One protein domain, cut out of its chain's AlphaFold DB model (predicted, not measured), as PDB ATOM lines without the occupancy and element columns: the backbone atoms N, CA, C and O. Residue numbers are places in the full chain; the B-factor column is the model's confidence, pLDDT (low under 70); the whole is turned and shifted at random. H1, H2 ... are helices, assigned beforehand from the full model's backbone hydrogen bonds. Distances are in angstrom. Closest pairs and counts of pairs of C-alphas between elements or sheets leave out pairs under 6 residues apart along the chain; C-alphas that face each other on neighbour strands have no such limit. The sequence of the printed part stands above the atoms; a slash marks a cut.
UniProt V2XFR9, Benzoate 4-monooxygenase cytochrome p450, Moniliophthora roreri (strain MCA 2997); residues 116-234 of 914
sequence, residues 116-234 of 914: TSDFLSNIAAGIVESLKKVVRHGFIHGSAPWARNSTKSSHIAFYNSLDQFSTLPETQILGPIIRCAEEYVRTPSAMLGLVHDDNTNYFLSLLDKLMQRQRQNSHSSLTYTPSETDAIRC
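AT A GLANCE: This is residues 116 to 234 of the 914 residues of the protein "Benzoate 4-monooxygenase cytochrome p450" of Moniliophthora roreri (strain MCA 2997) (UniProt V2XFR9). H1, H2 and H3 make an up-and-down bundle, each running against the one before; H5 crosses H1 and H3, with tiny H4 packed on it and small H6 near H1 and H5. The printed part has 119 residues, with six named helices, H1 to H6 in order, which hold 79 of them, and no named strand; the class is all helix. The whole is compact, with radius of gyration of the C-alphas 13.8 A and spans of 40, 31 and 27 A.

HOW THE PARTS SIT: H1, residues 119 to 141, and H2, residues 152 to 167, form a hairpin; their closest C-alphas, Lys 132 and Tyr 159, are 6.1 A apart. H5, residues 198 to 216, touches H1 with residues 199 to 207 alone, only just about perpendicular at 73 degrees; the closest C-alphas, Ser 130 and Thr 200, are 4.6 A apart. Every O i to N i+4 pair is within hydrogen-bond range in H1 and H5; in H2, 7 of 12 are.

IN THESE COORDINATES: H3 is residues 174 to 184, H4 188 to 191, H6 228 to 233. H1, 33.8 A long, begins at C-alpha 119 (223.490, 184.102, 143.967); H6 ends at C-alpha 233 (221.463, 194.966, 145.880).

THE WHOLE: The printed part has no cut. The H5 to H6 link is long; its residues 217 to 223 are under pLDDT 70.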
ATOM      1  N   THR A 116     228.669 180.431 145.673       54.16
ATOM      2  CA  THR A 116     228.437 180.821 144.270       54.16
ATOM      3  C   THR A 116     227.116 180.295 143.690       54.16
ATOM      4  O   THR A 116     226.707 180.750 142.626       54.16
ATOM      5  N   SER A 117     226.466 179.344 144.370       51.66
ATOM      6  CA  SER A 117     225.284 178.612 143.918       51.66
ATOM      7  C   SER A 117     223.944 179.116 144.445       51.66
ATOM      8  O   SER A 117     222.987 178.440 144.121       51.66
ATOM      9  N   ASP A 118     223.883 180.192 145.248       63.66
ATOM     10  CA  ASP A 118     222.624 180.819 145.725       63.66
ATOM     11  C   ASP A 118     222.417 182.229 145.126       63.66
ATOM     12  O   ASP A 118     221.448 182.951 145.405       63.66
ATOM     13  N   PHE A 119     223.385 182.704 144.347       72.12
ATOM     14  CA  PHE A 119     223.490 184.102 143.967       72.12
ATOM     15  C   PHE A 119     222.592 184.476 142.779       72.12
ATOM     16  O   PHE A 119     221.978 185.547 142.784       72.12
ATOM     17  N   LEU A 120     222.456 183.595 141.785       75.88
ATOM     18  CA  LEU A 120     221.603 183.833 140.619       75.88
ATOM     19  C   LEU A 120     220.122 183.745 140.995       75.88
ATOM     20  O   LEU A 120     219.324 184.538 140.489       75.88
ATOM     21  N   SER A 121     219.766 182.859 141.928       76.44
ATOM     22  CA  SER A 121     218.397 182.748 142.446       76.44
ATOM     23  C   SER A 121     217.949 184.025 143.159       76.44
ATOM     24  O   SER A 121     216.833 184.499 142.944       76.44
ATOM     25  N   ASN A 122     218.832 184.648 143.946       78.62
ATOM     26  CA  ASN A 122     218.526 185.905 144.636       78.62
ATOM     27  C   ASN A 122     218.380 187.097 143.667       78.62
ATOM     28  O   ASN A 122     217.492 187.933 143.848       78.62
ATOM     29  N   ILE A 123     219.198 187.158 142.608       81.81
ATOM     30  CA  ILE A 123     219.052 188.164 141.536       81.81
ATOM     31  C   ILE A 123     217.721 187.971 140.806       81.81
ATOM     32  O   ILE A 123     216.977 188.932 140.598       81.81
ATOM     33  N   ALA A 124     217.400 186.728 140.444       82.00
ATOM     34  CA  ALA A 124     216.160 186.374 139.767       82.00
ATOM     35  C   ALA A 124     214.926 186.746 140.601       82.00
ATOM     36  O   ALA A 124     214.000 187.372 140.084       82.00
ATOM     37  N   ALA A 125     214.942 186.450 141.904       82.19
ATOM     38  CA  ALA A 125     213.890 186.851 142.833       82.19
ATOM     39  C   ALA A 125     213.728 188.381 142.899       82.19
ATOM     40  O   ALA A 125     212.603 188.881 142.869       82.19
ATOM     41  N   GLY A 126     214.837 189.133 142.919       84.38
ATOM     42  CA  GLY A 126     214.824 190.599 142.882       84.38
ATOM     43  C   GLY A 126     214.180 191.164 141.611       84.38
ATOM     44  O   GLY A 126     213.365 192.087 141.685       84.38
ATOM     45  N   ILE A 127     214.478 190.575 140.450       86.38
ATOM     46  CA  ILE A 127     213.860 190.938 139.166       86.38
ATOM     47  C   ILE A 127     212.356 190.638 139.175       86.38
ATOM     48  O   ILE A 127     211.553 191.501 138.816       86.38
ATOM     49  N   VAL A 128     211.965 189.440 139.615       86.56
ATOM     50  CA  VAL A 128     210.560 189.010 139.674       86.56
ATOM     51  C   VAL A 128     209.735 189.920 140.585       86.56
ATOM     52  O   VAL A 128     208.660 190.374 140.192       86.56
ATOM     53  N   GLU A 129     210.242 190.241 141.776       84.69
ATOM     54  CA  GLU A 129     209.549 191.125 142.716       84.69
ATOM     55  C   GLU A 129     209.407 192.551 142.159       84.69
ATOM     56  O   GLU A 129     208.353 193.179 142.279       84.69
ATOM     57  N   SER A 130     210.439 193.045 141.471       86.19
ATOM     58  CA  SER A 130     210.418 194.353 140.804       86.19
ATOM     59  C   SER A 130     209.350 194.410 139.704       86.19
ATOM     60  O   SER A 130     208.584 195.373 139.627       86.19
ATOM     61  N   LEU A 131     209.231 193.349 138.896       85.50
ATOM     62  CA  LEU A 131     208.179 193.220 137.885       85.50
ATOM     63  C   LEU A 131     206.786 193.184 138.522       85.50
ATOM     64  O   LEU A 131     205.895 193.914 138.087       85.50
ATOM     65  N   LYS A 132     206.593 192.402 139.592       85.88
ATOM     66  CA  LYS A 132     205.320 192.341 140.329       85.88
ATOM     67  C   LYS A 132     204.886 193.710 140.852       85.88
ATOM     68  O   LYS A 132     203.712 194.063 140.717       85.88
ATOM     69  N   LYS A 133     205.814 194.494 141.414       83.56
ATOM     70  CA  LYS A 133     205.543 195.855 141.912       83.56
ATOM     71  C   LYS A 133     205.046 196.782 140.803       83.56
ATOM     72  O   LYS A 133     204.021 197.440 140.980       83.56
ATOM     73  N   VAL A 134     205.714 196.800 139.649       82.00
ATOM     74  CA  VAL A 134     205.308 197.671 138.533       82.00
ATOM     75  C   VAL A 134     204.009 197.200 137.870       82.00
ATOM     76  O   VAL A 134     203.167 198.023 137.511       82.00
ATOM     77  N   VAL A 135     203.778 195.887 137.769       83.38
ATOM     78  CA  VAL A 135     202.512 195.338 137.249       83.38
ATOM     79  C   VAL A 135     201.334 195.712 138.149       83.38
ATOM     80  O   VAL A 135     200.294 196.136 137.647       83.38
ATOM     81  N   ARG A 136     201.501 195.631 139.477       81.62
ATOM     82  CA  ARG A 136     200.493 196.106 140.441       81.62
ATOM     83  C   ARG A 136     200.234 197.607 140.305       81.62
ATOM     84  O   ARG A 136     199.078 198.017 140.326       81.62
ATOM     85  N   HIS A 137     201.274 198.417 140.111       79.12
ATOM     86  CA  HIS A 137     201.113 199.849 139.842       79.12
ATOM     87  C   HIS A 137     200.291 200.096 138.561       79.12
ATOM     88  O   HIS A 137     199.334 200.868 138.575       79.12
ATOM     89  N   GLY A 138     200.592 199.381 137.471       74.50
ATOM     90  CA  GLY A 138     199.811 199.445 136.228       74.50
ATOM     91  C   GLY A 138     198.338 199.051 136.407       74.50
ATOM     92  O   GLY A 138     197.458 199.679 135.822       74.50
ATOM     93  N   PHE A 139     198.052 198.066 137.268       75.00
ATOM     94  CA  PHE A 139     196.688 197.661 137.623       75.00
ATOM     95  C   PHE A 139     195.911 198.759 138.365       75.00
ATOM     96  O   PHE A 139     194.726 198.948 138.101       75.00
ATOM     97  N   ILE A 140     196.568 199.477 139.281       72.25
ATOM     98  CA  ILE A 140     195.951 200.534 140.099       72.25
ATOM     99  C   ILE A 140     195.651 201.785 139.259       72.25
ATOM    100  O   ILE A 140     194.592 202.387 139.416       72.25
ATOM    101  N   HIS A 141     196.555 202.161 138.350       71.19
ATOM    102  CA  HIS A 141     196.471 203.419 137.596       71.19
ATOM    103  C   HIS A 141     195.868 203.286 136.185       71.19
ATOM    104  O   HIS A 141     195.743 204.285 135.476       71.19
ATOM    105  N   GLY A 142     195.500 202.075 135.752       62.78
ATOM    106  CA  GLY A 142     194.734 201.826 134.520       62.78
ATOM    107  C   GLY A 142     195.457 202.125 133.198       62.78
ATOM    108  O   GLY A 142     194.855 201.982 132.136       62.78
ATOM    109  N   SER A 143     196.733 202.514 133.234       65.25
ATOM    110  CA  SER A 143     197.561 202.782 132.055       65.25
ATOM    111  C   SER A 143     198.906 202.057 132.166       65.25
ATOM    112  O   SER A 143     199.644 202.199 133.140       65.25
ATOM    113  N   ALA A 144     199.223 201.247 131.155       75.38
ATOM    114  CA  ALA A 144     200.471 200.488 131.074       75.38
ATOM    115  C   ALA A 144     201.027 200.532 129.638       75.38
ATOM    116  O   ALA A 144     200.985 199.526 128.925       75.38
ATOM    117  N   PRO A 145     201.537 201.694 129.181       71.81
ATOM    118  CA  PRO A 145     202.070 201.859 127.820       71.81
ATOM    119  C   PRO A 145     203.302 200.977 127.543       71.81
ATOM    120  O   PRO A 145     203.637 200.704 126.390       71.81
ATOM    121  N   TRP A 146     203.947 200.499 128.608       76.44
ATOM    122  CA  TRP A 146     205.050 199.546 128.589       76.44
ATOM    123  C   TRP A 146     204.609 198.087 128.368       76.44
ATOM    124  O   TRP A 146     205.465 197.254 128.082       76.44
ATOM    125  N   ALA A 147     203.318 197.746 128.474       79.12
ATOM    126  CA  ALA A 147     202.808 196.390 128.247       79.12
ATOM    127  C   ALA A 147     202.362 196.195 126.785       79.12
ATOM    128  O   ALA A 147     201.833 197.110 126.152       79.12
ATOM    129  N   ARG A 148     202.561 194.995 126.219       76.75
ATOM    130  CA  ARG A 148     202.126 194.674 124.845       76.75
ATOM    131  C   ARG A 148     200.605 194.583 124.717       76.75
ATOM    132  O   ARG A 148     200.075 195.042 123.707       76.75
ATOM    133  N   ASN A 149     199.941 194.049 125.745       70.94
ATOM    134  CA  ASN A 149     198.490 193.965 125.895       70.94
ATOM    135  C   ASN A 149     198.107 194.580 127.254       70.94
ATOM    136  O   ASN A 149     198.664 194.191 128.277       70.94
ATOM    137  N   SER A 150     197.207 195.565 127.256       70.56
ATOM    138  CA  SER A 150     196.915 196.419 128.425       70.56
ATOM    139  C   SER A 150     195.557 196.102 129.066       70.56
ATOM    140  O   SER A 150     194.895 196.978 129.616       70.56
ATOM    141  N   THR A 151     195.087 194.857 128.954       77.50
ATOM    142  CA  THR A 151     193.822 194.427 129.573       77.50
ATOM    143  C   THR A 151     194.054 193.922 130.994       77.50
ATOM    144  O   THR A 151     195.056 193.263 131.274       77.50
ATOM    145  N   LYS A 152     193.100 194.160 131.905       74.69
ATOM    146  CA  LYS A 152     193.168 193.707 133.311       74.69
ATOM    147  C   LYS A 152     193.462 192.202 133.434       74.69
ATOM    148  O   LYS A 152     194.287 191.804 134.250       74.69
ATOM    149  N   SER A 153     192.857 191.386 132.570       77.81
ATOM    150  CA  SER A 153     193.073 189.934 132.504       77.81
ATOM    151  C   SER A 153     194.512 189.567 132.120       77.81
ATOM    152  O   SER A 153     195.073 188.632 132.683       77.81
ATOM    153  N   SER A 154     195.139 190.330 131.217       77.38
ATOM    154  CA  SER A 154     196.533 190.109 130.808       77.38
ATOM    155  C   SER A 154     197.546 190.485 131.902       77.38
ATOM    156  O   SER A 154     198.521 189.763 132.087       77.38
ATOM    157  N   HIS A 155     197.278 191.539 132.689       80.50
ATOM    158  CA  HIS A 155     198.093 191.897 133.859       80.50
ATOM    159  C   HIS A 155     198.054 190.799 134.930       80.50
ATOM    160  O   HIS A 155     199.095 190.444 135.474       80.50
ATOM    161  N   ILE A 156     196.868 190.242 135.212       80.56
ATOM    162  CA  ILE A 156     196.690 189.155 136.189       80.56
ATOM    163  C   ILE A 156     197.377 187.872 135.708       80.56
ATOM    164  O   ILE A 156     198.080 187.232 136.486       80.56
ATOM    165  N   ALA A 157     197.217 187.510 134.431       81.44
ATOM    166  CA  ALA A 157     197.860 186.329 133.858       81.44
ATOM    167  C   ALA A 157     199.392 186.423 133.934       81.44
ATOM    168  O   ALA A 157     200.040 185.484 134.395       81.44
ATOM    169  N   PHE A 158     199.967 187.574 133.564       83.94
ATOM    170  CA  PHE A 158     201.405 187.804 133.691       83.94
ATOM    171  C   PHE A 158     201.851 187.789 135.157       83.94
ATOM    172  O   PHE A 158     202.795 187.080 135.496       83.94
ATOM    173  N   TYR A 159     201.139 188.489 136.045       84.50
ATOM    174  CA  TYR A 159     201.444 188.520 137.476       84.50
ATOM    175  C   TYR A 159     201.485 187.111 138.096       84.50
ATOM    176  O   TYR A 159     202.449 186.780 138.780       84.50
ATOM    177  N   ASN A 160     200.494 186.263 137.806       84.88
ATOM    178  CA  ASN A 160     200.449 184.885 138.309       84.88
ATOM    179  C   ASN A 160     201.533 184.004 137.669       84.88
ATOM    180  O   ASN A 160     202.098 183.139 138.332       84.88
ATOM    181  N   SER A 161     201.876 184.238 136.395       83.19
ATOM    182  CA  SER A 161     202.971 183.513 135.736       83.19
ATOM    183  C   SER A 161     204.330 183.788 136.384       83.19
ATOM    184  O   SER A 161     205.216 182.946 136.325       83.19
ATOM    185  N   LEU A 162     204.504 184.929 137.059       83.62
ATOM    186  CA  LEU A 162     205.744 185.244 137.764       83.62
ATOM    187  C   LEU A 162     205.960 184.372 139.016       83.62
ATOM    188  O   LEU A 162     207.102 184.189 139.435       83.62
ATOM    189  N   ASP A 163     204.899 183.813 139.608       80.56
ATOM    190  CA  ASP A 163     205.004 182.950 140.793       80.56
ATOM    191  C   ASP A 163     205.670 181.600 140.478       80.56
ATOM    192  O   ASP A 163     206.354 181.031 141.334       80.56
ATOM    193  N   GLN A 164     205.565 181.128 139.229       79.50
ATOM    194  CA  GLN A 164     206.114 179.840 138.788       79.50
ATOM    195  C   GLN A 164     207.651 179.800 138.764       79.50
ATOM    196  O   GLN A 164     208.240 178.726 138.727       79.50
ATOM    197  N   PHE A 165     208.320 180.958 138.781       79.12
ATOM    198  CA  PHE A 165     209.785 181.024 138.731       79.12
ATOM    199  C   PHE A 165     210.443 180.721 140.079       79.12
ATOM    200  O   PHE A 165     211.636 180.440 140.119       79.12
ATOM    201  N   SER A 166     209.673 180.724 141.172       66.38
ATOM    202  CA  SER A 166     210.167 180.412 142.519       66.38
ATOM    203  C   SER A 166     210.556 178.937 142.723       66.38
ATOM    204  O   SER A 166     211.197 178.617 143.720       66.38
ATOM    205  N   THR A 167     210.197 178.046 141.790       67.12
ATOM    206  CA  THR A 167     210.412 176.590 141.880       67.12
ATOM    207  C   THR A 167     211.451 176.047 140.890       67.12
ATOM    208  O   THR A 167     211.680 174.838 140.850       67.12
ATOM    209  N   LEU A 168     212.083 176.907 140.081       73.94
ATOM    210  CA  LEU A 168     213.038 176.486 139.051       73.94
ATOM    211  C   LEU A 168     214.477 176.329 139.584       73.94
ATOM    212  O   LEU A 168     214.886 177.088 140.462       73.94
ATOM    213  N   PRO A 169     215.284 175.412 139.008       67.44
ATOM    214  CA  PRO A 169     216.706 175.293 139.325       67.44
ATOM    215  C   PRO A 169     217.519 176.536 138.927       67.44
ATOM    216  O   PRO A 169     217.329 177.114 137.853       67.44
ATOM    217  N   GLU A 170     218.500 176.888 139.759       63.47
ATOM    218  CA  GLU A 170     219.264 178.142 139.693       63.47
ATOM    219  C   GLU A 170     219.995 178.396 138.365       63.47
ATOM    220  O   GLU A 170     220.015 179.517 137.857       63.47
ATOM    221  N   THR A 171     220.558 177.358 137.745       63.78
ATOM    222  CA  THR A 171     221.337 177.494 136.502       63.78
ATOM    223  C   THR A 171     220.483 177.825 135.279       63.78
ATOM    224  O   THR A 171     221.019 178.181 134.232       63.78
ATOM    225  N   GLN A 172     219.156 177.727 135.399       68.94
ATOM    226  CA  GLN A 172     218.221 177.921 134.295       68.94
ATOM    227  C   GLN A 172     217.182 179.010 134.573       68.94
ATOM    228  O   GLN A 172     216.335 179.235 133.718       68.94
ATOM    229  N   ILE A 173     217.229 179.705 135.716       76.81
ATOM    230  CA  ILE A 173     216.134 180.578 136.176       76.81
ATOM    231  C   ILE A 173     215.993 181.889 135.378       76.81
ATOM    232  O   ILE A 173     214.878 182.339 135.111       76.81
ATOM    233  N   LEU A 174     217.102 182.497 134.934       79.00
ATOM    234  CA  LEU A 174     217.078 183.816 134.284       79.00
ATOM    235  C   LEU A 174     216.501 183.782 132.858       79.00
ATOM    236  O   LEU A 174     215.760 184.685 132.480       79.00
ATOM    237  N   GLY A 175     216.783 182.741 132.070       79.88
ATOM    238  CA  GLY A 175     216.297 182.630 130.685       79.88
ATOM    239  C   GLY A 175     214.760 182.601 130.548       79.88
ATOM    240  O   GLY A 175     214.214 183.351 129.740       79.88
ATOM    241  N   PRO A 176     214.036 181.769 131.322       82.94
ATOM    242  CA  PRO A 176     212.577 181.768 131.404       82.94
ATOM    243  C   PRO A 176     211.987 183.108 131.851       82.94
ATOM    244  O   PRO A 176     211.022 183.557 131.238       82.94
ATOM    245  N   ILE A 177     212.582 183.770 132.854       84.75
ATOM    246  CA  ILE A 177     212.144 185.103 133.306       84.75
ATOM    247  C   ILE A 177     212.270 186.118 132.168       84.75
ATOM    248  O   ILE A 177     211.338 186.879 131.920       84.75
ATOM    249  N   ILE A 178     213.392 186.102 131.441       84.00
ATOM    250  CA  ILE A 178     213.625 187.003 130.307       84.00
ATOM    251  C   ILE A 178     212.607 186.748 129.192       84.00
ATOM    252  O   ILE A 178     211.991 187.700 128.726       84.00
ATOM    253  N   ARG A 179     212.366 185.487 128.803       82.44
ATOM    254  CA  ARG A 179     211.359 185.152 127.774       82.44
ATOM    255  C   ARG A 179     209.952 185.592 128.176       82.44
ATOM    256  O   ARG A 179     209.255 186.225 127.390       82.44
ATOM    257  N   CYS A 180     209.565 185.318 129.420       83.94
ATOM    258  CA  CYS A 180     208.274 185.731 129.962       83.94
ATOM    259  C   CYS A 180     208.131 187.263 129.965       83.94
ATOM    260  O   CYS A 180     207.103 187.799 129.549       83.94
ATOM    261  N   ALA A 181     209.185 187.986 130.356       83.88
ATOM    262  CA  ALA A 181     209.217 189.439 130.268       83.88
ATOM    263  C   ALA A 181     209.157 189.934 128.810       83.88
ATOM    264  O   ALA A 181     208.454 190.898 128.545       83.88
ATOM    265  N   GLU A 182     209.821 189.287 127.847       82.56
ATOM    266  CA  GLU A 182     209.775 189.668 126.423       82.56
ATOM    267  C   GLU A 182     208.385 189.536 125.795       82.56
ATOM    268  O   GLU A 182     208.018 190.358 124.951       82.56
ATOM    269  N   GLU A 183     207.611 188.529 126.198       81.81
ATOM    270  CA  GLU A 183     206.250 188.301 125.703       81.81
ATOM    271  C   GLU A 183     205.260 189.365 126.186       81.81
ATOM    272  O   GLU A 183     204.330 189.719 125.458       81.81
ATOM    273  N   TYR A 184     205.467 189.911 127.386       82.56
ATOM    274  CA  TYR A 184     204.522 190.829 128.018       82.56
ATOM    275  C   TYR A 184     204.974 192.297 128.018       82.56
ATOM    276  O   TYR A 184     204.191 193.205 127.724       82.56
ATOM    277  N   VAL A 185     206.247 192.545 128.315       81.75
ATOM    278  CA  VAL A 185     206.853 193.872 128.458       81.75
ATOM    279  C   VAL A 185     207.449 194.321 127.117       81.75
ATOM    280  O   VAL A 185     208.267 193.633 126.510       81.75
ATOM    281  N   ARG A 186     207.063 195.513 126.642       76.00
ATOM    282  CA  ARG A 186     207.636 196.154 125.444       76.00
ATOM    283  C   ARG A 186     209.078 196.586 125.692       76.00
ATOM    284  O   ARG A 186     209.985 196.109 125.012       76.00
ATOM    285  N   THR A 187     209.265 197.448 126.691       76.06
ATOM    286  CA  THR A 187     210.565 198.028 127.040       76.06
ATOM    287  C   THR A 187     210.654 198.210 128.557       76.06
ATOM    288  O   THR A 187     209.915 199.036 129.100       76.06
ATOM    289  N   PRO A 188     211.534 197.480 129.267       77.38
ATOM    290  CA  PRO A 188     211.666 197.626 130.716       77.38
ATOM    291  C   PRO A 188     212.128 199.008 131.176       77.38
ATOM    292  O   PRO A 188     211.700 199.471 132.228       77.38
ATOM    293  N   SER A 189     212.925 199.718 130.379       75.69
ATOM    294  CA  SER A 189     213.343 201.093 130.687       75.69
ATOM    295  C   SER A 189     212.185 202.100 130.729       75.69
ATOM    296  O   SER A 189     212.264 203.071 131.475       75.69
ATOM    297  N   ALA A 190     211.070 201.843 130.033       74.50
ATOM    298  CA  ALA A 190     209.858 202.668 130.125       74.50
ATOM    299  C   ALA A 190     209.114 202.510 131.467       74.50
ATOM    300  O   ALA A 190     208.161 203.240 131.733       74.50
ATOM    301  N   MET A 191     209.525 201.548 132.301       76.88
ATOM    302  CA  MET A 191     208.985 201.333 133.644       76.88
ATOM    303  C   MET A 191     209.792 202.026 134.750       76.88
ATOM    304  O   MET A 191     209.366 202.022 135.908       76.88
ATOM    305  N   LEU A 192     210.944 202.618 134.419       75.31
ATOM    306  CA  LEU A 192     211.790 203.300 135.394       75.31
ATOM    307  C   LEU A 192     211.071 204.520 135.977       75.31
ATOM    308  O   LEU A 192     210.478 205.316 135.253       75.31
ATOM    309  N   GLY A 193     211.129 204.664 137.299       67.94
ATOM    310  CA  GLY A 193     210.527 205.789 138.017       67.94
ATOM    311  C   GLY A 193     209.016 205.687 138.246       67.94
ATOM    312  O   GLY A 193     208.483 206.532 138.956       67.94
ATOM    313  N   LEU A 194     208.333 204.654 137.726       72.62
ATOM    314  CA  LEU A 194     206.909 204.406 138.016       72.62
ATOM    315  C   LEU A 194     206.675 204.019 139.478       72.62
ATOM    316  O   LEU A 194     205.652 204.342 140.066       72.62
ATOM    317  N   VAL A 195     207.640 203.316 140.064       68.31
ATOM    318  CA  VAL A 195     207.690 203.029 141.493       68.31
ATOM    319  C   VAL A 195     208.967 203.673 142.019       68.31
ATOM    320  O   VAL A 195     210.056 203.414 141.503       68.31
ATOM    321  N   HIS A 196     208.844 204.523 143.038       65.75
ATOM    322  CA  HIS A 196     209.974 205.197 143.688       65.75
ATOM    323  C   HIS A 196     210.746 204.236 144.616       65.75
ATOM    324  O   HIS A 196     210.868 204.468 145.815       65.75
ATOM    325  N   ASP A 197     211.238 203.129 144.053       70.25
ATOM    326  CA  ASP A 197     212.047 202.110 144.724       70.25
ATOM    327  C   ASP A 197     213.325 201.846 143.914       70.25
ATOM    328  O   ASP A 197     213.281 201.362 142.781       70.25
ATOM    329  N   ASP A 198     214.490 202.167 144.480       68.81
ATOM    330  CA  ASP A 198     215.770 202.113 143.757       68.81
ATOM    331  C   ASP A 198     216.200 200.708 143.376       68.81
ATOM    332  O   ASP A 198     216.890 200.527 142.371       68.81
ATOM    333  N   ASN A 199     215.831 199.715 144.183       78.19
ATOM    334  CA  ASN A 199     216.100 198.323 143.851       78.19
ATOM    335  C   ASN A 199     215.233 197.883 142.675       78.19
ATOM    336  O   ASN A 199     215.758 197.272 141.748       78.19
ATOM    337  N   THR A 200     213.959 198.289 142.648       80.62
ATOM    338  CA  THR A 200     213.080 198.068 141.494       80.62
ATOM    339  C   THR A 200     213.666 198.696 140.229       80.62
ATOM    340  O   THR A 200     213.847 198.005 139.230       80.62
ATOM    341  N   ASN A 201     214.070 199.969 140.275       82.19
ATOM    342  CA  ASN A 201     214.676 200.638 139.117       82.19
ATOM    343  C   ASN A 201     215.977 199.958 138.653       82.19
ATOM    344  O   ASN A 201     216.194 199.772 137.455       82.19
ATOM    345  N   TYR A 202     216.826 199.529 139.590       85.19
ATOM    346  CA  TYR A 202     218.050 198.800 139.267       85.19
ATOM    347  C   TYR A 202     217.764 197.467 138.575       85.19
ATOM    348  O   TYR A 202     218.284 197.230 137.485       85.19
ATOM    349  N   PHE A 203     216.917 196.616 139.159       87.00
ATOM    350  CA  PHE A 203     216.626 195.296 138.600       87.00
ATOM    351  C   PHE A 203     215.875 195.375 137.266       87.00
ATOM    352  O   PHE A 203     216.127 194.548 136.394       87.00
ATOM    353  N   LEU A 204     215.031 196.390 137.047       84.00
ATOM    354  CA  LEU A 204     214.433 196.640 135.729       84.00
ATOM    355  C   LEU A 204     215.482 197.056 134.690       84.00
ATOM    356  O   LEU A 204     215.440 196.578 133.558       84.00
ATOM    357  N   SER A 205     216.455 197.893 135.070       85.69
ATOM    358  CA  SER A 205     217.566 198.261 134.180       85.69
ATOM    359  C   SER A 205     218.482 197.070 133.872       85.69
ATOM    360  O   SER A 205     218.970 196.927 132.750       85.69
ATOM    361  N   LEU A 206     218.689 196.185 134.852       86.75
ATOM    362  CA  LEU A 206     219.431 194.944 134.678       86.75
ATOM    363  C   LEU A 206     218.679 194.000 133.737       86.75
ATOM    364  O   LEU A 206     219.279 193.475 132.804       86.75
ATOM    365  N   LEU A 207     217.367 193.840 133.927       86.81
ATOM    366  CA  LEU A 207     216.516 193.044 133.048       86.81
ATOM    367  C   LEU A 207     216.545 193.562 131.603       86.81
ATOM    368  O   LEU A 207     216.677 192.753 130.690       86.81
ATOM    369  N   ASP A 208     216.506 194.883 131.385       85.06
ATOM    370  CA  ASP A 208     216.629 195.478 130.042       85.06
ATOM    371  C   ASP A 208     217.965 195.092 129.380       85.06
ATOM    372  O   ASP A 208     217.998 194.604 128.248       85.06
ATOM    373  N   LYS A 209     219.080 195.196 130.119       84.75
ATOM    374  CA  LYS A 209     220.409 194.770 129.639       84.75
ATOM    375  C   LYS A 209     220.459 193.272 129.322       84.75
ATOM    376  O   LYS A 209     221.075 192.879 128.329       84.75
ATOM    377  N   LEU A 210     219.835 192.433 130.150       85.69
ATOM    378  CA  LEU A 210     219.782 190.984 129.935       85.69
ATOM    379  C   LEU A 210     218.929 190.622 128.709       85.69
ATOM    380  O   LEU A 210     219.368 189.813 127.892       85.69
ATOM    381  N   MET A 211     217.772 191.267 128.524       83.56
ATOM    382  CA  MET A 211     216.916 191.115 127.338       83.56
ATOM    383  C   MET A 211     217.654 191.522 126.057       83.56
ATOM    384  O   MET A 211     217.635 190.791 125.069       83.56
ATOM    385  N   GLN A 212     218.368 192.652 126.072       80.94
ATOM    386  CA  GLN A 212     219.164 193.105 124.925       80.94
ATOM    387  C   GLN A 212     220.262 192.099 124.550       80.94
ATOM    388  O   GLN A 212     220.415 191.768 123.374       80.94
ATOM    389  N   ARG A 213     220.981 191.556 125.542       80.06
ATOM    390  CA  ARG A 213     222.003 190.520 125.317       80.06
ATOM    391  C   ARG A 213     221.409 189.215 124.785       80.06
ATOM    392  O   ARG A 213     222.014 188.592 123.918       80.06
ATOM    393  N   GLN A 214     220.229 188.813 125.262       79.31
ATOM    394  CA  GLN A 214     219.544 187.614 124.772       79.31
ATOM    395  C   GLN A 214     219.098 187.765 123.309       79.31
ATOM    396  O   GLN A 214     219.266 186.834 122.524       79.31
ATOM    397  N   ARG A 215     218.610 188.947 122.908       76.44
ATOM    398  CA  ARG A 215     218.243 189.235 121.508       76.44
ATOM    399  C   ARG A 215     219.435 189.186 120.555       76.44
ATOM    400  O   ARG A 215     219.271 188.769 119.415       76.44
ATOM    401  N   GLN A 216     220.618 189.594 121.014       72.38
ATOM    402  CA  GLN A 216     221.842 189.593 120.206       72.38
ATOM    403  C   GLN A 216     222.448 188.189 120.017       72.38
ATOM    404  O   GLN A 216     223.107 187.954 119.011       72.38
ATOM    405  N   ASN A 217     222.189 187.245 120.932       67.75
ATOM    406  CA  ASN A 217     222.791 185.906 120.937       67.75
ATOM    407  C   ASN A 217     221.737 184.790 120.795       67.75
ATOM    408  O   ASN A 217     221.603 183.935 121.670       67.75
ATOM    409  N   SER A 218     220.994 184.760 119.683       58.19
ATOM    410  CA  SER A 218     219.849 183.846 119.488       58.19
ATOM    411  C   SER A 218     220.180 182.336 119.465       58.19
ATOM    412  O   SER A 218     219.256 181.534 119.395       58.19
ATOM    413  N   HIS A 219     221.459 181.929 119.529       55.25
ATOM    414  CA  HIS A 219     221.900 180.526 119.389       55.25
ATOM    415  C   HIS A 219     222.782 179.991 120.546       55.25
ATOM    416  O   HIS A 219     223.322 178.893 120.431       55.25
ATOM    417  N   SER A 220     222.932 180.704 121.674       57.69
ATOM    418  CA  SER A 220     223.742 180.238 122.823       57.69
ATOM    419  C   SER A 220     223.085 180.539 124.173       57.69
ATOM    420  O   SER A 220     222.481 181.598 124.339       57.69
ATOM    421  N   SER A 221     223.243 179.654 125.163       59.66
ATOM    422  CA  SER A 221     222.749 179.861 126.533       59.66
ATOM    423  C   SER A 221     223.345 181.124 127.168       59.66
ATOM    424  O   SER A 221     224.567 181.290 127.194       59.66
ATOM    425  N   LEU A 222     222.487 182.005 127.695       66.44
ATOM    426  CA  LEU A 222     222.884 183.272 128.313       66.44
ATOM    427  C   LEU A 222     223.843 183.021 129.487       66.44
ATOM    428  O   LEU A 222     223.438 182.513 130.530       66.44
ATOM    429  N   THR A 223     225.110 183.400 129.323       67.00
ATOM    430  CA  THR A 223     226.109 183.322 130.395       67.00
ATOM    431  C   THR A 223     226.133 184.664 131.123       67.00
ATOM    432  O   THR A 223     226.531 185.677 130.547       67.00
ATOM    433  N   TYR A 224     225.654 184.695 132.369       74.25
ATOM    434  CA  TYR A 224     225.629 185.897 133.203       74.25
ATOM    435  C   TYR A 224     226.512 185.709 134.435       74.25
ATOM    436  O   TYR A 224     226.270 184.821 135.249       74.25
ATOM    437  N   THR A 225     227.522 186.566 134.569       72.75
ATOM    438  CA  THR A 225     228.354 186.664 135.769       72.75
ATOM    439  C   THR A 225     227.911 187.898 136.546       72.75
ATOM    440  O   THR A 225     228.022 189.005 136.009       72.75
ATOM    441  N   PRO A 226     227.382 187.743 137.766       75.12
ATOM    442  CA  PRO A 226     226.945 188.889 138.547       75.12
ATOM    443  C   PRO A 226     228.101 189.818 138.944       75.12
ATOM    444  O   PRO A 226     229.219 189.371 139.201       75.12
ATOM    445  N   SER A 227     227.811 191.111 139.042       77.69
ATOM    446  CA  SER A 227     228.736 192.144 139.508       77.69
ATOM    447  C   SER A 227     228.677 192.353 141.027       77.69
ATOM    448  O   SER A 227     227.725 191.958 141.704       77.69
ATOM    449  N   GLU A 228     229.665 193.070 141.568       73.94
ATOM    450  CA  GLU A 228     229.675 193.515 142.970       73.94
ATOM    451  C   GLU A 228     228.449 194.381 143.323       73.94
ATOM    452  O   GLU A 228     227.935 194.325 144.440       73.94
ATOM    453  N   THR A 229     227.915 195.139 142.359       76.81
ATOM    454  CA  THR A 229     226.695 195.940 142.566       76.81
ATOM    455  C   THR A 229     225.448 195.057 142.667       76.81
ATOM    456  O   THR A 229     224.570 195.329 143.490       76.81
ATOM    457  N   ASP A 230     225.387 193.961 141.903       79.06
ATOM    458  CA  ASP A 230     224.309 192.967 142.010       79.06
ATOM    459  C   ASP A 230     224.333 192.288 143.380       79.06
ATOM    460  O   ASP A 230     223.302 192.147 144.036       79.06
ATOM    461  N   ALA A 231     225.532 191.946 143.849       74.38
ATOM    462  CA  ALA A 231     225.801 191.369 145.162       74.38
ATOM    463  C   ALA A 231     225.260 192.214 146.324       74.38
ATOM    464  O   ALA A 231     224.609 191.681 147.236       74.38
ATOM    465  N   ILE A 232     225.495 193.529 146.275       77.25
ATOM    466  CA  ILE A 232     225.039 194.491 147.288       77.25
ATOM    467  C   ILE A 232     223.511 194.645 147.257       77.25
ATOM    468  O   ILE A 232     222.885 194.696 148.319       77.25
ATOM    469  N   ARG A 233     222.902 194.693 146.063       78.12
ATOM    470  CA  ARG A 233     221.463 194.966 145.880       78.12
ATOM    471  C   ARG A 233     220.558 193.744 146.020       78.12
ATOM    472  O   ARG A 233     219.356 193.900 146.229       78.12
ATOM    473  N   CYS A 234     221.110 192.537 145.945       75.56
ATOM    474  CA  CYS A 234     220.350 191.316 146.188       75.56
ATOM    475  C   CYS A 234     219.939 191.183 147.650       75.56
ATOM    476  O   CYS A 234     220.777 191.191 148.560       75.56
TER     477      CYS A 234